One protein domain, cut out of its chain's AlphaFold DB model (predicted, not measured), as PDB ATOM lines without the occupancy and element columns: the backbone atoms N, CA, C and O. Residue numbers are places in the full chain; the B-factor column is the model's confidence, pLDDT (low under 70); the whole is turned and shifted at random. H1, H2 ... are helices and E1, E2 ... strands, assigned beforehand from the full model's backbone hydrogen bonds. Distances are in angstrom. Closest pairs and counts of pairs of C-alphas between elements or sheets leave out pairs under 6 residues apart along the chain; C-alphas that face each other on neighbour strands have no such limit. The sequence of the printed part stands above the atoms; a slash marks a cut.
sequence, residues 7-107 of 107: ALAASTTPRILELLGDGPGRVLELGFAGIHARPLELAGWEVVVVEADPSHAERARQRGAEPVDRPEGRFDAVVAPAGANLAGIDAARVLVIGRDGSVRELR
ATOM      1  N   ALA A   7     -24.114 -29.862   3.995       94.50
ATOM      2  CA  ALA A   7     -22.775 -29.500   4.454       94.50
ATOM      3  C   ALA A   7     -21.951 -28.813   3.354       94.50
ATOM      4  O   ALA A   7     -21.309 -27.800   3.617       94.50
ATOM      5  N   LEU A   8     -22.004 -29.331   2.121       95.44
ATOM      6  CA  LEU A   8     -21.286 -28.735   0.997       95.44
ATOM      7  C   LEU A   8     -21.916 -27.408   0.559       95.44
ATOM      8  O   LEU A   8     -21.189 -26.497   0.196       95.44
ATOM      9  N   ALA A   9     -23.244 -27.270   0.625       95.25
ATOM     10  CA  ALA A   9     -23.889 -25.974   0.425       95.25
ATOM     11  C   ALA A   9     -23.442 -24.983   1.510       95.25
ATOM     12  O   ALA A   9     -22.931 -23.920   1.201       95.25
ATOM     13  N   ALA A  10     -23.517 -25.347   2.791       96.50
ATOM     14  CA  ALA A  10     -23.116 -24.453   3.875       96.50
ATOM     15  C   ALA A  10     -21.658 -23.972   3.751       96.50
ATOM     16  O   ALA A  10     -21.382 -22.799   4.022       96.50
ATOM     17  N   SER A  11     -20.740 -24.828   3.280       97.50
ATOM     18  CA  SER A  11     -19.328 -24.466   3.113       97.50
ATOM     19  C   SER A  11     -19.073 -23.421   2.024       97.50
ATOM     20  O   SER A  11     -17.975 -22.871   1.973       97.50
ATOM     21  N   THR A  12     -20.047 -23.112   1.162       97.88
ATOM     22  CA  THR A  12     -19.903 -22.056   0.147       97.88
ATOM     23  C   THR A  12     -20.270 -20.667   0.658       97.88
ATOM     24  O   THR A  12     -19.981 -19.680  -0.017       97.88
ATOM     25  N   THR A  13     -20.884 -20.562   1.840       97.56
ATOM     26  CA  THR A  13     -21.331 -19.286   2.423       97.56
ATOM     27  C   THR A  13     -20.228 -18.224   2.491       97.56
ATOM     28  O   THR A  13     -20.489 -17.106   2.050       97.56
ATOM     29  N   PRO A  14     -18.988 -18.525   2.936       97.75
ATOM     30  CA  PRO A  14     -17.925 -17.519   2.956       97.75
ATOM     31  C   PRO A  14     -17.617 -16.949   1.569       97.75
ATOM     32  O   PRO A  14     -17.424 -15.748   1.424       97.75
ATOM     33  N   ARG A  15     -17.636 -17.793   0.529       97.88
ATOM     34  CA  ARG A  15     -17.393 -17.352  -0.848       97.88
ATOM     35  C   ARG A  15     -18.554 -16.528  -1.407       97.88
ATOM     36  O   ARG A  15     -18.318 -15.607  -2.181       97.88
ATOM     37  N   ILE A  16     -19.793 -16.854  -1.033       97.81
ATOM     38  CA  ILE A  16     -20.970 -16.041  -1.378       97.81
ATOM     39  C   ILE A  16     -20.815 -14.644  -0.775       97.81
ATOM     40  O   ILE A  16     -20.934 -13.666  -1.503       97.81
ATOM     41  N   LEU A  17     -20.483 -14.554   0.516       97.38
ATOM     42  CA  LEU A  17     -20.262 -13.278   1.202       97.38
ATOM     43  C   LEU A  17     -19.106 -12.482   0.589       97.38
ATOM     44  O   LEU A  17     -19.251 -11.294   0.352       97.38
ATOM     45  N   GLU A  18     -17.993 -13.131   0.246       96.88
ATOM     46  CA  GLU A  18     -16.864 -12.475  -0.429       96.88
ATOM     47  C   GLU A  18     -17.265 -11.853  -1.777       96.88
ATOM     48  O   GLU A  18     -16.793 -10.778  -2.139       96.88
ATOM     49  N   LEU A  19     -18.139 -12.524  -2.534       96.25
ATOM     50  CA  LEU A  19     -18.608 -12.041  -3.834       96.25
ATOM     51  C   LEU A  19     -19.686 -10.963  -3.708       96.25
ATOM     52  O   LEU A  19     -19.714 -10.031  -4.515       96.25
ATOM     53  N   LEU A  20     -20.605 -11.106  -2.755       95.06
ATOM     54  CA  LEU A  20     -21.679 -10.139  -2.536       95.06
ATOM     55  C   LEU A  20     -21.177  -8.872  -1.845       95.06
ATOM     56  O   LEU A  20     -21.647  -7.789  -2.183       95.06
ATOM     57  N   GLY A  21     -20.197  -9.011  -0.954       92.94
ATOM     58  CA  GLY A  21     -19.854  -7.993   0.024       92.94
ATOM     59  C   GLY A  21     -20.920  -7.877   1.114       92.94
ATOM     60  O   GLY A  21     -21.810  -8.726   1.258       92.94
ATOM     61  N   ASP A  22     -20.823  -6.789   1.865       87.88
ATOM     62  CA  ASP A  22     -21.799  -6.435   2.890       87.88
ATOM     63  C   ASP A  22     -22.974  -5.659   2.269       87.88
ATOM     64  O   ASP A  22     -22.827  -4.989   1.242       87.88
ATOM     65  N   GLY A  23     -24.148  -5.764   2.894       81.88
ATOM     66  CA  GLY A  23     -25.351  -5.029   2.506       81.88
ATOM     67  C   GLY A  23     -25.256  -3.508   2.748       81.88
ATOM     68  O   GLY A  23     -24.234  -2.998   3.215       81.88
ATOM     69  N   PRO A  24     -26.337  -2.752   2.470       90.56
ATOM     70  CA  PRO A  24     -27.714  -3.235   2.334       90.56
ATOM     71  C   PRO A  24     -28.099  -3.688   0.917       90.56
ATOM     72  O   PRO A  24     -27.471  -3.312  -0.068       90.56
ATOM     73  N   GLY A  25     -29.194  -4.447   0.835       96.06
ATOM     74  CA  GLY A  25     -29.854  -4.867  -0.405       96.06
ATOM     75  C   GLY A  25     -30.739  -6.098  -0.190       96.06
ATOM     76  O   GLY A  25     -30.822  -6.613   0.929       96.06
ATOM     77  N   ARG A  26     -31.382  -6.591  -1.254       97.94
ATOM     78  CA  ARG A  26     -32.242  -7.790  -1.238       97.94
ATOM     79  C   ARG A  26     -31.570  -8.970  -1.933       97.94
ATOM     80  O   ARG A  26     -31.231  -8.881  -3.116       97.94
ATOM     81  N   VAL A  27     -31.449 -10.097  -1.233       98.25
ATOM     82  CA  VAL A  27     -30.940 -11.364  -1.778       98.25
ATOM     83  C   VAL A  27     -32.045 -12.407  -1.823       98.25
ATOM     84  O   VAL A  27     -32.720 -12.659  -0.830       98.25
ATOM     85  N   LEU A  28     -32.191 -13.064  -2.969       98.38
ATOM     86  CA  LEU A  28     -33.003 -14.267  -3.096       98.38
ATOM     87  C   LEU A  28     -32.132 -15.514  -2.899       98.38
ATOM     88  O   LEU A  28     -31.248 -15.786  -3.711       98.38
ATOM     89  N   GLU A  29     -32.413 -16.312  -1.875       98.06
ATOM     90  CA  GLU A  29     -31.894 -17.673  -1.739       98.06
ATOM     91  C   GLU A  29     -32.886 -18.670  -2.358       98.06
ATOM     92  O   GLU A  29     -33.974 -18.906  -1.830       98.06
ATOM     93  N   LEU A  30     -32.502 -19.294  -3.473       97.06
ATOM     94  CA  LEU A  30     -33.359 -20.211  -4.221       97.06
ATOM     95  C   LEU A  30     -32.909 -21.667  -4.046       97.06
ATOM     96  O   LEU A  30     -31.844 -22.060  -4.516       97.06
ATOM     97  N   GLY A  31     -33.754 -22.504  -3.441       94.75
ATOM     98  CA  GLY A  31     -33.584 -23.963  -3.418       94.75
ATOM     99  C   GLY A  31     -32.506 -24.497  -2.464       94.75
ATOM    100  O   GLY A  31     -32.036 -25.629  -2.644       94.75
ATOM    101  N   PHE A  32     -32.107 -23.706  -1.467       96.06
ATOM    102  CA  PHE A  32     -31.164 -24.107  -0.414       96.06
ATOM    103  C   PHE A  32     -31.803 -24.233   0.972       96.06
ATOM    104  O   PHE A  32     -31.153 -24.712   1.900       96.06
ATOM    105  N   ALA A  33     -33.095 -23.925   1.100       95.94
ATOM    106  CA  ALA A  33     -33.853 -24.060   2.340       95.94
ATOM    107  C   ALA A  33     -33.287 -23.248   3.519       95.94
ATOM    108  O   ALA A  33     -33.169 -23.762   4.633       95.94
ATOM    109  N   GLY A  34     -32.901 -21.999   3.278       96.88
ATOM    110  CA  GLY A  34     -32.407 -21.069   4.294       96.88
ATOM    111  C   GLY A  34     -31.010 -21.404   4.820       96.88
ATOM    112  O   GLY A  34     -30.698 -21.069   5.958       96.88
ATOM    113  N   ILE A  35     -30.177 -22.120   4.054       97.31
ATOM    114  CA  ILE A  35     -28.809 -22.465   4.486       97.31
ATOM    115  C   ILE A  35     -27.931 -21.214   4.584       97.31
ATOM    116  O   ILE A  35     -27.072 -21.147   5.464       97.31
ATOM    117  N   HIS A  36     -28.133 -20.239   3.699       97.25
ATOM    118  CA  HIS A  36     -27.316 -19.030   3.616       97.25
ATOM    119  C   HIS A  36     -27.988 -17.819   4.267       97.25
ATOM    120  O   HIS A  36     -27.299 -16.846   4.568       97.25
ATOM    121  N   ALA A  37     -29.299 -17.895   4.515       97.25
ATOM    122  CA  ALA A  37     -30.113 -16.798   5.018       97.25
ATOM    123  C   ALA A  37     -29.516 -16.127   6.254       97.25
ATOM    124  O   ALA A  37     -29.176 -14.949   6.200       97.25
ATOM    125  N   ARG A  38     -29.280 -16.877   7.337       96.81
ATOM    126  CA  ARG A  38     -28.802 -16.266   8.582       96.81
ATOM    127  C   ARG A  38     -27.434 -15.571   8.441       96.81
ATOM    128  O   ARG A  38     -27.297 -14.443   8.911       96.81
ATOM    129  N   PRO A  39     -26.411 -16.183   7.817       96.12
ATOM    130  CA  PRO A  39     -25.157 -15.487   7.530       96.12
ATOM    131  C   PRO A  39     -25.308 -14.224   6.669       96.12
ATOM    132  O   PRO A  39     -24.645 -13.231   6.946       96.12
ATOM    133  N   LEU A  40     -26.177 -14.243   5.654       97.38
ATOM    134  CA  LEU A  40     -26.429 -13.084   4.789       97.38
ATOM    135  C   LEU A  40     -27.147 -11.953   5.541       97.38
ATOM    136  O   LEU A  40     -26.751 -10.796   5.424       97.38
ATOM    137  N   GLU A  41     -28.133 -12.281   6.375       97.06
ATOM    138  CA  GLU A  41     -28.794 -11.319   7.269       97.06
ATOM    139  C   GLU A  41     -27.799 -10.648   8.220       97.06
ATOM    140  O   GLU A  41     -27.850  -9.438   8.431       97.06
ATOM    141  N   LEU A  42     -26.866 -11.422   8.787       96.44
ATOM    142  CA  LEU A  42     -25.808 -10.891   9.653       96.44
ATOM    143  C   LEU A  42     -24.845  -9.958   8.904       96.44
ATOM    144  O   LEU A  42     -24.272  -9.069   9.529       96.44
ATOM    145  N   ALA A  43     -24.701 -10.130   7.589       96.69
ATOM    146  CA  ALA A  43     -23.971  -9.220   6.707       96.69
ATOM    147  C   ALA A  43     -24.828  -8.033   6.211       96.69
ATOM    148  O   ALA A  43     -24.394  -7.274   5.348       96.69
ATOM    149  N   GLY A  44     -26.040  -7.848   6.748       97.31
ATOM    150  CA  GLY A  44     -26.895  -6.689   6.478       97.31
ATOM    151  C   GLY A  44     -27.831  -6.826   5.275       97.31
ATOM    152  O   GLY A  44     -28.400  -5.824   4.840       97.31
ATOM    153  N   TRP A  45     -28.000  -8.031   4.726       98.00
ATOM    154  CA  TRP A  45     -28.916  -8.283   3.611       98.00
ATOM    155  C   TRP A  45     -30.342  -8.596   4.089       98.00
ATOM    156  O   TRP A  45     -30.539  -9.323   5.061       98.00
ATOM    157  N   GLU A  46     -31.350  -8.119   3.357       97.69
ATOM    158  CA  GLU A  46     -32.701  -8.688   3.417       97.69
ATOM    159  C   GLU A  46     -32.702  -9.985   2.601       97.69
ATOM    160  O   GLU A  46     -32.379  -9.959   1.412       97.69
ATOM    161  N   VAL A  47     -33.060 -11.118   3.211       97.88
ATOM    162  CA  VAL A  47     -33.059 -12.415   2.522       97.88
ATOM    163  C   VAL A  47     -34.477 -12.923   2.311       97.88
ATOM    164  O   VAL A  47     -35.237 -13.105   3.257       97.88
ATOM    165  N   VAL A  48     -34.806 -13.229   1.058       98.19
ATOM    166  CA  VAL A  48     -36.014 -13.969   0.684       98.19
ATOM    167  C   VAL A  48     -35.613 -15.402   0.368       98.19
ATOM    168  O   VAL A  48     -34.729 -15.630  -0.454       98.19
ATOM    169  N   VAL A  49     -36.263 -16.378   1.000       98.12
ATOM    170  CA  VAL A  49     -36.015 -17.802   0.743       98.12
ATOM    171  C   VAL A  49     -37.151 -18.366  -0.099       98.12
ATOM    172  O   VAL A  49     -38.315 -18.244   0.268       98.12
ATOM    173  N   VAL A  50     -36.819 -19.027  -1.205       97.00
ATOM    174  CA  VAL A  50     -37.781 -19.787  -2.015       97.00
ATOM    175  C   VAL A  50     -37.366 -21.248  -2.030       97.00
ATOM    176  O   VAL A  50     -36.253 -21.595  -2.434       97.00
ATOM    177  N   GLU A  51     -38.272 -22.129  -1.615       94.88
ATOM    178  CA  GLU A  51     -38.057 -23.573  -1.624       94.88
ATOM    179  C   GLU A  51     -39.326 -24.298  -2.071       94.88
ATOM    180  O   GLU A  51     -40.339 -24.287  -1.383       94.88
ATOM    181  N   ALA A  52     -39.249 -24.946  -3.236       91.19
ATOM    182  CA  ALA A  52     -40.385 -25.629  -3.849       91.19
ATOM    183  C   ALA A  52     -40.648 -27.026  -3.263       91.19
ATOM    184  O   ALA A  52     -41.726 -27.579  -3.464       91.19
ATOM    185  N   ASP A  53     -39.664 -27.633  -2.592       91.69
ATOM    186  CA  ASP A  53     -39.835 -28.927  -1.932       91.69
ATOM    187  C   ASP A  53     -40.419 -28.727  -0.518       91.69
ATOM    188  O   ASP A  53     -39.727 -28.170   0.341       91.69
ATOM    189  N   PRO A  54     -41.644 -29.210  -0.220       91.56
ATOM    190  CA  PRO A  54     -42.287 -28.983   1.077       91.56
ATOM    191  C   PRO A  54     -41.477 -29.507   2.268       91.56
ATOM    192  O   PRO A  54     -41.480 -28.905   3.341       91.56
ATOM    193  N   SER A  55     -40.742 -30.610   2.084       90.81
ATOM    194  CA  SER A  55     -39.908 -31.188   3.145       90.81
ATOM    195  C   SER A  55     -38.715 -30.294   3.489       90.81
ATOM    196  O   SER A  55     -38.226 -30.281   4.619       90.81
ATOM    197  N   HIS A  56     -38.242 -29.524   2.513       92.62
ATOM    198  CA  HIS A  56     -37.166 -28.568   2.685       92.62
ATOM    199  C   HIS A  56     -37.673 -27.196   3.118       92.62
ATOM    200  O   HIS A  56     -36.988 -26.548   3.901       92.62
ATOM    201  N   ALA A  57     -38.872 -26.786   2.704       94.19
ATOM    202  CA  ALA A  57     -39.525 -25.599   3.249       94.19
ATOM    203  C   ALA A  57     -39.639 -25.702   4.780       94.19
ATOM    204  O   ALA A  57     -39.289 -24.769   5.498       94.19
ATOM    205  N   GLU A  58     -39.993 -26.881   5.298       94.19
ATOM    206  CA  GLU A  58     -40.009 -27.119   6.742       94.19
ATOM    207  C   GLU A  58     -38.618 -27.002   7.388       94.19
ATOM    208  O   GLU A  58     -38.460 -26.419   8.457       94.19
ATOM    209  N   ARG A  59     -37.566 -27.475   6.711       93.25
ATOM    210  CA  ARG A  59     -36.185 -27.273   7.183       93.25
ATOM    211  C   ARG A  59     -35.769 -25.803   7.168       93.25
ATOM    212  O   ARG A  59     -34.982 -25.408   8.024       93.25
ATOM    213  N   ALA A  60     -36.261 -25.008   6.218       94.62
ATOM    214  CA  ALA A  60     -36.027 -23.567   6.196       94.62
ATOM    215  C   ALA A  60     -36.643 -22.902   7.436       94.62
ATOM    216  O   ALA A  60     -35.945 -22.159   8.126       94.62
ATOM    217  N   ARG A  61     -37.874 -23.285   7.805       94.94
ATOM    218  CA  ARG A  61     -38.531 -22.828   9.045       94.94
ATOM    219  C   ARG A  61     -37.766 -23.218  10.298       94.94
ATOM    220  O   ARG A  61     -37.546 -22.383  11.169       94.94
ATOM    221  N   GLN A  62     -37.258 -24.447  10.363       94.38
ATOM    222  CA  GLN A  62     -36.402 -24.896  11.471       94.38
ATOM    223  C   GLN A  62     -35.097 -24.092  11.594       94.38
ATOM    224  O   GLN A  62     -34.510 -24.037  12.673       94.38
ATOM    225  N   ARG A  63     -34.635 -23.464  10.506       92.69
ATOM    226  CA  ARG A  63     -33.474 -22.559  10.484       92.69
ATOM    227  C   ARG A  63     -33.841 -21.094  10.736       92.69
ATOM    228  O   ARG A  63     -32.950 -20.252  10.732       92.69
ATOM    229  N   GLY A  64     -35.119 -20.802  10.977       92.50
ATOM    230  CA  GLY A  64     -35.629 -19.459  11.249       92.50
ATOM    231  C   GLY A  64     -35.998 -18.646  10.008       92.50
ATOM    232  O   GLY A  64     -36.307 -17.470  10.153       92.50
ATOM    233  N   ALA A  65     -35.983 -19.242   8.812       93.88
ATOM    234  CA  ALA A  65     -36.451 -18.588   7.592       93.88
ATOM    235  C   ALA A  65     -37.933 -18.899   7.335       93.88
ATOM    236  O   ALA A  65     -38.360 -20.032   7.534       93.88
ATOM    237  N   GLU A  66     -38.696 -17.940   6.806       94.81
ATOM    238  CA  GLU A  66     -40.044 -18.201   6.288       94.81
ATOM    239  C   GLU A  66     -39.986 -18.302   4.755       94.81
ATOM    240  O   GLU A  66     -39.843 -17.278   4.080       94.81
ATOM    241  N   PRO A  67     -40.013 -19.517   4.176       95.62
ATOM    242  CA  PRO A  67     -39.949 -19.677   2.732       95.62
ATOM    243  C   PRO A  67     -41.243 -19.190   2.072       95.62
ATOM    244  O   PRO A  67     -42.340 -19.497   2.535       95.62
ATOM    245  N   VAL A  68     -41.108 -18.490   0.948       95.88
ATOM    246  CA  VAL A  68     -42.235 -18.042   0.120       95.88
ATOM    247  C   VAL A  68     -42.356 -18.891  -1.144       95.88
ATOM    248  O   VAL A  68     -41.363 -19.398  -1.671       95.88
ATOM    249  N   ASP A  69     -43.578 -19.020  -1.661       91.12
ATOM    250  CA  ASP A  69     -43.850 -19.817  -2.864       91.12
ATOM    251  C   ASP A  69     -43.275 -19.179  -4.134       91.12
ATOM    252  O   ASP A  69     -42.843 -19.874  -5.059       91.12
ATOM    253  N   ARG A  70     -43.294 -17.842  -4.206       90.00
ATOM    254  CA  ARG A  70     -42.807 -17.073  -5.353       90.00
ATOM    255  C   ARG A  70     -42.027 -15.847  -4.892       90.00
ATOM    256  O   ARG A  70     -42.487 -15.152  -3.990       90.00
ATOM    257  N   PRO A  71     -40.873 -15.561  -5.516       93.81
ATOM    258  CA  PRO A  71     -40.152 -14.330  -5.252       93.81
ATOM    259  C   PRO A  71     -40.877 -13.146  -5.907       93.81
ATOM    260  O   PRO A  71     -41.308 -13.242  -7.057       93.81
ATOM    261  N   GLU A  72     -40.984 -12.027  -5.189       93.06
ATOM    262  CA  GLU A  72     -41.610 -10.793  -5.677       93.06
ATOM    263  C   GLU A  72     -40.642  -9.602  -5.649       93.06
ATOM    264  O   GLU A  72     -39.835  -9.424  -4.724       93.06
ATOM    265  N   GLY A  73     -40.769  -8.748  -6.667       95.06
ATOM    266  CA  GLY A  73     -39.941  -7.559  -6.852       95.06
ATOM    267  C   GLY A  73     -38.557  -7.859  -7.430       95.06
ATOM    268  O   GLY A  73     -38.277  -8.958  -7.907       95.06
ATOM    269  N   ARG A  74     -37.700  -6.835  -7.396       97.06
ATOM    270  CA  ARG A  74     -36.314  -6.899  -7.868       97.06
ATOM    271  C   ARG A  74     -35.367  -7.273  -6.729       97.06
ATOM    272  O   ARG A  74     -35.566  -6.835  -5.592       97.06
ATOM    273  N   PHE A  75     -34.334  -8.040  -7.061       98.00
ATOM    274  CA  PHE A  75     -33.253  -8.427  -6.159       98.00
ATOM    275  C   PHE A  75     -31.921  -7.815  -6.593       98.00
ATOM    276  O   PHE A  75     -31.633  -7.650  -7.779       98.00
ATOM    277  N   ASP A  76     -31.070  -7.513  -5.624       97.88
ATOM    278  CA  ASP A  76     -29.693  -7.106  -5.895       97.88
ATOM    279  C   ASP A  76     -28.829  -8.328  -6.215       97.88
ATOM    280  O   ASP A  76     -27.933  -8.258  -7.057       97.88
ATOM    281  N   ALA A  77     -29.148  -9.477  -5.609       98.00
ATOM    282  CA  ALA A  77     -28.519 -10.744  -5.942       98.00
ATOM    283  C   ALA A  77     -29.455 -11.949  -5.801       98.00
ATOM    284  O   ALA A  77     -30.368 -11.978  -4.978       98.00
ATOM    285  N   VAL A  78     -29.172 -12.994  -6.575       98.25
ATOM    286  CA  VAL A  78     -29.761 -14.329  -6.429       98.25
ATOM    287  C   VAL A  78     -28.654 -15.321  -6.122       98.25
ATOM    288  O   VAL A  78     -27.626 -15.322  -6.793       98.25
ATOM    289  N   VAL A  79     -28.877 -16.206  -5.156       98.19
ATOM    290  CA  VAL A  79     -28.039 -17.374  -4.879       98.19
ATOM    291  C   VAL A  79     -28.837 -18.621  -5.241       98.19
ATOM    292  O   VAL A  79     -29.867 -18.903  -4.629       98.19
ATOM    293  N   ALA A  80     -28.378 -19.378  -6.238       97.12
ATOM    294  CA  ALA A  80     -29.111 -20.530  -6.766       97.12
ATOM    295  C   ALA A  80     -28.191 -21.723  -7.090       97.12
ATOM    296  O   ALA A  80     -27.012 -21.542  -7.403       97.12
ATOM    297  N   PRO A  81     -28.688 -22.973  -7.052       96.06
ATOM    298  CA  PRO A  81     -27.917 -24.120  -7.508       96.06
ATOM    299  C   PRO A  81     -27.758 -24.108  -9.034       96.06
ATOM    300  O   PRO A  81     -28.616 -23.622  -9.772       96.06
ATOM    301  N   ALA A  82     -26.682 -24.717  -9.532       94.38
ATOM    302  CA  ALA A  82     -26.467 -24.887 -10.965       94.38
ATOM    303  C   ALA A  82     -27.639 -25.625 -11.632       94.38
ATOM    304  O   ALA A  82     -27.991 -26.740 -11.234       94.38
ATOM    305  N   GLY A  83     -28.208 -25.006 -12.670       92.12
ATOM    306  CA  GLY A  83     -29.381 -25.505 -13.392       92.12
ATOM    307  C   GLY A  83     -30.728 -25.131 -12.763       92.12
ATOM    308  O   GLY A  83     -31.747 -25.665 -13.196       92.12
ATOM    309  N   ALA A  84     -30.757 -24.257 -11.750       92.88
ATOM    310  CA  ALA A  84     -32.002 -23.665 -11.272       92.88
ATOM    311  C   ALA A  84     -32.720 -22.900 -12.394       92.88
ATOM    312  O   ALA A  84     -32.083 -22.262 -13.233       92.88
ATOM    313  N   ASN A  85     -34.053 -22.950 -12.389       92.31
ATOM    314  CA  ASN A  85     -34.856 -22.124 -13.278       92.31
ATOM    315  C   ASN A  85     -34.917 -20.694 -12.725       92.31
ATOM    316  O   ASN A  85     -35.482 -20.479 -11.656       92.31
ATOM    317  N   LEU A  86     -34.347 -19.744 -13.465       93.50
ATOM    318  CA  LEU A  86     -34.334 -18.321 -13.117       93.50
ATOM    319  C   LEU A  86     -35.319 -17.493 -13.957       93.50
ATOM    320  O   LEU A  86     -35.320 -16.267 -13.881       93.50
ATOM    321  N   ALA A  87     -36.143 -18.141 -14.785       92.56
ATOM    322  CA  ALA A  87     -37.101 -17.443 -15.630       92.56
ATOM    323  C   ALA A  87     -38.073 -16.611 -14.781       92.56
ATOM    324  O   ALA A  87     -38.715 -17.130 -13.869       92.56
ATOM    325  N   GLY A  88     -38.188 -15.322 -15.108       91.06
ATOM    326  CA  GLY A  88     -39.059 -14.379 -14.403       91.06
ATOM    327  C   GLY A  88     -38.480 -13.799 -13.110       91.06
ATOM    328  O   GLY A  88     -39.178 -13.038 -12.449       91.06
ATOM    329  N   ILE A  89     -37.234 -14.119 -12.751       95.19
ATOM    330  CA  ILE A  89     -36.539 -13.490 -11.622       95.19
ATOM    331  C   ILE A  89     -35.799 -12.245 -12.126       95.19
ATOM    332  O   ILE A  89     -34.922 -12.355 -12.983       95.19
ATOM    333  N   ASP A  90     -36.142 -11.074 -11.587       95.94
ATOM    334  CA  ASP A  90     -35.427  -9.817 -11.837       95.94
ATOM    335  C   ASP A  90     -34.324  -9.630 -10.789       95.94
ATOM    336  O   ASP A  90     -34.603  -9.407  -9.606       95.94
ATOM    337  N   ALA A  91     -33.065  -9.753 -11.216       97.00
ATOM    338  CA  ALA A  91     -31.912  -9.617 -10.342       97.00
ATOM    339  C   ALA A  91     -30.737  -8.915 -11.027       97.00
ATOM    340  O   ALA A  91     -30.441  -9.177 -12.192       97.00
ATOM    341  N   ALA A  92     -30.029  -8.059 -10.287       96.19
ATOM    342  CA  ALA A  92     -28.825  -7.398 -10.796       96.19
ATOM    343  C   ALA A  92     -27.624  -8.353 -10.910       96.19
ATOM    344  O   ALA A  92     -26.775  -8.171 -11.781       96.19
ATOM    345  N   ARG A  93     -27.548  -9.353 -10.024       96.44
ATOM    346  CA  ARG A  93     -26.452 -10.327  -9.947       96.44
ATOM    347  C   ARG A  93     -26.996 -11.726  -9.701       96.44
ATOM    348  O   ARG A  93     -27.973 -11.905  -8.976       96.44
ATOM    349  N   VAL A  94     -26.332 -12.739 -10.249       97.88
ATOM    350  CA  VAL A  94     -26.712 -14.141 -10.038       97.88
ATOM    351  C   VAL A  94     -25.480 -14.958  -9.680       97.88
ATOM    352  O   VAL A  94     -24.609 -15.186 -10.513       97.88
ATOM    353  N   LEU A  95     -25.429 -15.446  -8.445       98.19
ATOM    354  CA  LEU A  95     -24.429 -16.389  -7.966       98.19
ATOM    355  C   LEU A  95     -24.964 -17.817  -8.071       98.19
ATOM    356  O   LEU A  95     -25.973 -18.184  -7.469       98.19
ATOM    357  N   VAL A  96     -24.251 -18.645  -8.825       97.75
ATOM    358  CA  VAL A  96     -24.575 -20.049  -9.046       97.75
ATOM    359  C   VAL A  96     -23.606 -20.950  -8.302       97.75
ATOM    360  O   VAL A  96     -22.388 -20.832  -8.452       97.75
ATOM    361  N   ILE A  97     -24.163 -21.899  -7.552       97.38
ATOM    362  CA  ILE A  97     -23.407 -22.910  -6.816       97.38
ATOM    363  C   ILE A  97     -23.392 -24.223  -7.603       97.38
ATOM    364  O   ILE A  97     -24.421 -24.880  -7.802       97.38
ATOM    365  N   GLY A  98     -22.206 -24.599  -8.072       95.56
ATOM    366  CA  GLY A  98     -21.925 -25.865  -8.731       95.56
ATOM    367  C   GLY A  98     -22.047 -27.052  -7.779       95.56
ATOM    368  O   GLY A  98     -21.957 -26.923  -6.563       95.56
ATOM    369  N   ARG A  99     -22.230 -28.254  -8.335       91.75
ATOM    370  CA  ARG A  99     -22.368 -29.496  -7.545       91.75
ATOM    371  C   ARG A  99     -21.109 -29.880  -6.763       91.75
ATOM    372  O   ARG A  99     -21.193 -30.697  -5.854       91.75
ATOM    373  N   ASP A 100     -19.973 -29.323  -7.151       93.50
ATOM    374  CA  ASP A 100     -18.668 -29.455  -6.508       93.50
ATOM    375  C   ASP A 100     -18.442 -28.415  -5.395       93.50
ATOM    376  O   ASP A 100     -17.379 -28.402  -4.784       93.50
ATOM    377  N   GLY A 101     -19.424 -27.545  -5.127       93.62
ATOM    378  CA  GLY A 101     -19.295 -26.435  -4.183       93.62
ATOM    379  C   GLY A 101     -18.623 -25.193  -4.776       93.62
ATOM    380  O   GLY A 101     -18.399 -24.224  -4.053       93.62
ATOM    381  N   SER A 102     -18.309 -25.175  -6.078       96.38
ATOM    382  CA  SER A 102     -17.813 -23.958  -6.728       96.38
ATOM    383  C   SER A 102     -18.903 -22.882  -6.778       96.38
ATOM    384  O   SER A 102     -20.064 -23.182  -7.043       96.38
ATOM    385  N   VAL A 103     -18.539 -21.618  -6.548       97.88
ATOM    386  CA  VAL A 103     -19.458 -20.468  -6.652       97.88
ATOM    387  C   VAL A 103     -18.999 -19.579  -7.797       97.88
ATOM    388  O   VAL A 103     -17.830 -19.186  -7.846       97.88
ATOM    389  N   ARG A 104     -19.902 -19.271  -8.727       96.75
ATOM    390  CA  ARG A 104     -19.623 -18.426  -9.895       96.75
ATOM    391  C   ARG A 104     -20.720 -17.395 -10.070       96.75
ATOM    392  O   ARG A 104     -21.889 -17.725  -9.927       96.75
ATOM    393  N   GLU A 105     -20.347 -16.178 -10.435       96.56
ATOM    394  CA  GLU A 105     -21.308 -15.177 -10.889       96.56
ATOM    395  C   GLU A 105     -21.613 -15.401 -12.374       96.56
ATOM    396  O   GLU A 105     -20.689 -15.545 -13.182       96.56
ATOM    397  N   LEU A 106     -22.896 -15.477 -12.732       91.75
ATOM    398  CA  LEU A 106     -23.327 -15.423 -14.124       91.75
ATOM    399  C   LEU A 106     -23.319 -13.961 -14.572       91.75
ATOM    400  O   LEU A 106     -23.860 -13.100 -13.880       91.75
ATOM    401  N   ARG A 107     -22.673 -13.711 -15.710       69.38
ATOM    402  CA  ARG A 107     -22.691 -12.421 -16.404       69.38
ATOM    403  C   ARG A 107     -23.818 -12.381 -17.418       69.38
ATOM    404  O   ARG A 107     -24.093 -13.456 -18.000       69.38
TER     405      ARG A 107
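What this domain is: This is residues 7 to 107 of the 107 residues of an uncharacterized protein of Actinobacteria bacterium (UniProt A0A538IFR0). A strongly twisted sheet of five strands has H2 and H3 packed over one face, while parts of two long links, near residues 70 to 73 and 84 to 89, loop past the other. H4 lies out beyond edge strand E2, and H1 is a short turn at the first residues. The 101 printed residues hold H1 H2 E1 H3 E2 H4 E3 E4 E5, with under half in these elements; the class is mixed, helices and strands. The sheet's order is E2 E1 E3 E4 E5, mixed, and the whole is compact and rounded, with a radius of gyration of the C-alphas of 12.1 A and spans of 31 by 30 by 27 A.

Where its parts are: H1, residues 7 to 10, begins at C-alpha 7 (-22.775, -29.500, 4.454). H2 is residues 13 to 20, 10.4 A; E1 26 to 30, 12.8 A; H3 37 to 42; E2 46 to 50, 13.4 A; H4 54 to 62, 12.6 A; E3 77 to 81, 13.5 A; E4 94 to 97. E5, 103 to 106, ends at C-alpha 106 (-23.327, -15.423, -14.124).

How they stand to each other: E2 and E1 are parallel (N 29 to O 48, 2.8 A), as are E1 and E3 (N 79 to O 28, 2.8 A) and E3 and E4 (N 95 to O 78, 2.8 A). E4 and E5 form an antiparallel hairpin (N 96 to O 104, 2.8 A). H2 and H3 are on the same face, at heights of 9.1 A over E4 and 8.5 A over E2, and run along the strands; their closest C-alphas, of Leu 17 and Leu 40, are 7.1 A apart, close but not clearly touching. H4 only grazes the sheet, its closest C-alphas to E2 being those of Ala 60 and Val 49, 7.9 A. H1 is not on the sheet and meets H2 only through their link. E1, H3, E2 make a strand-helix-strand unit, two parallel neighbours with a helix between along the chain, its crossover right-handed; E2, H4, E3 make a split one, with E1 between the strands, left-handed. In H2 and H3 every O i to N i+4 pair is within hydrogen-bond range, in H4 4 of 5; H1 is too short for one.

The domain as a whole: The C-alphas farthest apart, of Gln 62 and Arg 107, are 33.5 A apart. The printed part has no cut; the links H4 to E3 and E3 to E4 are long. Residue 107, the chain's last, is under 70 in pLDDT.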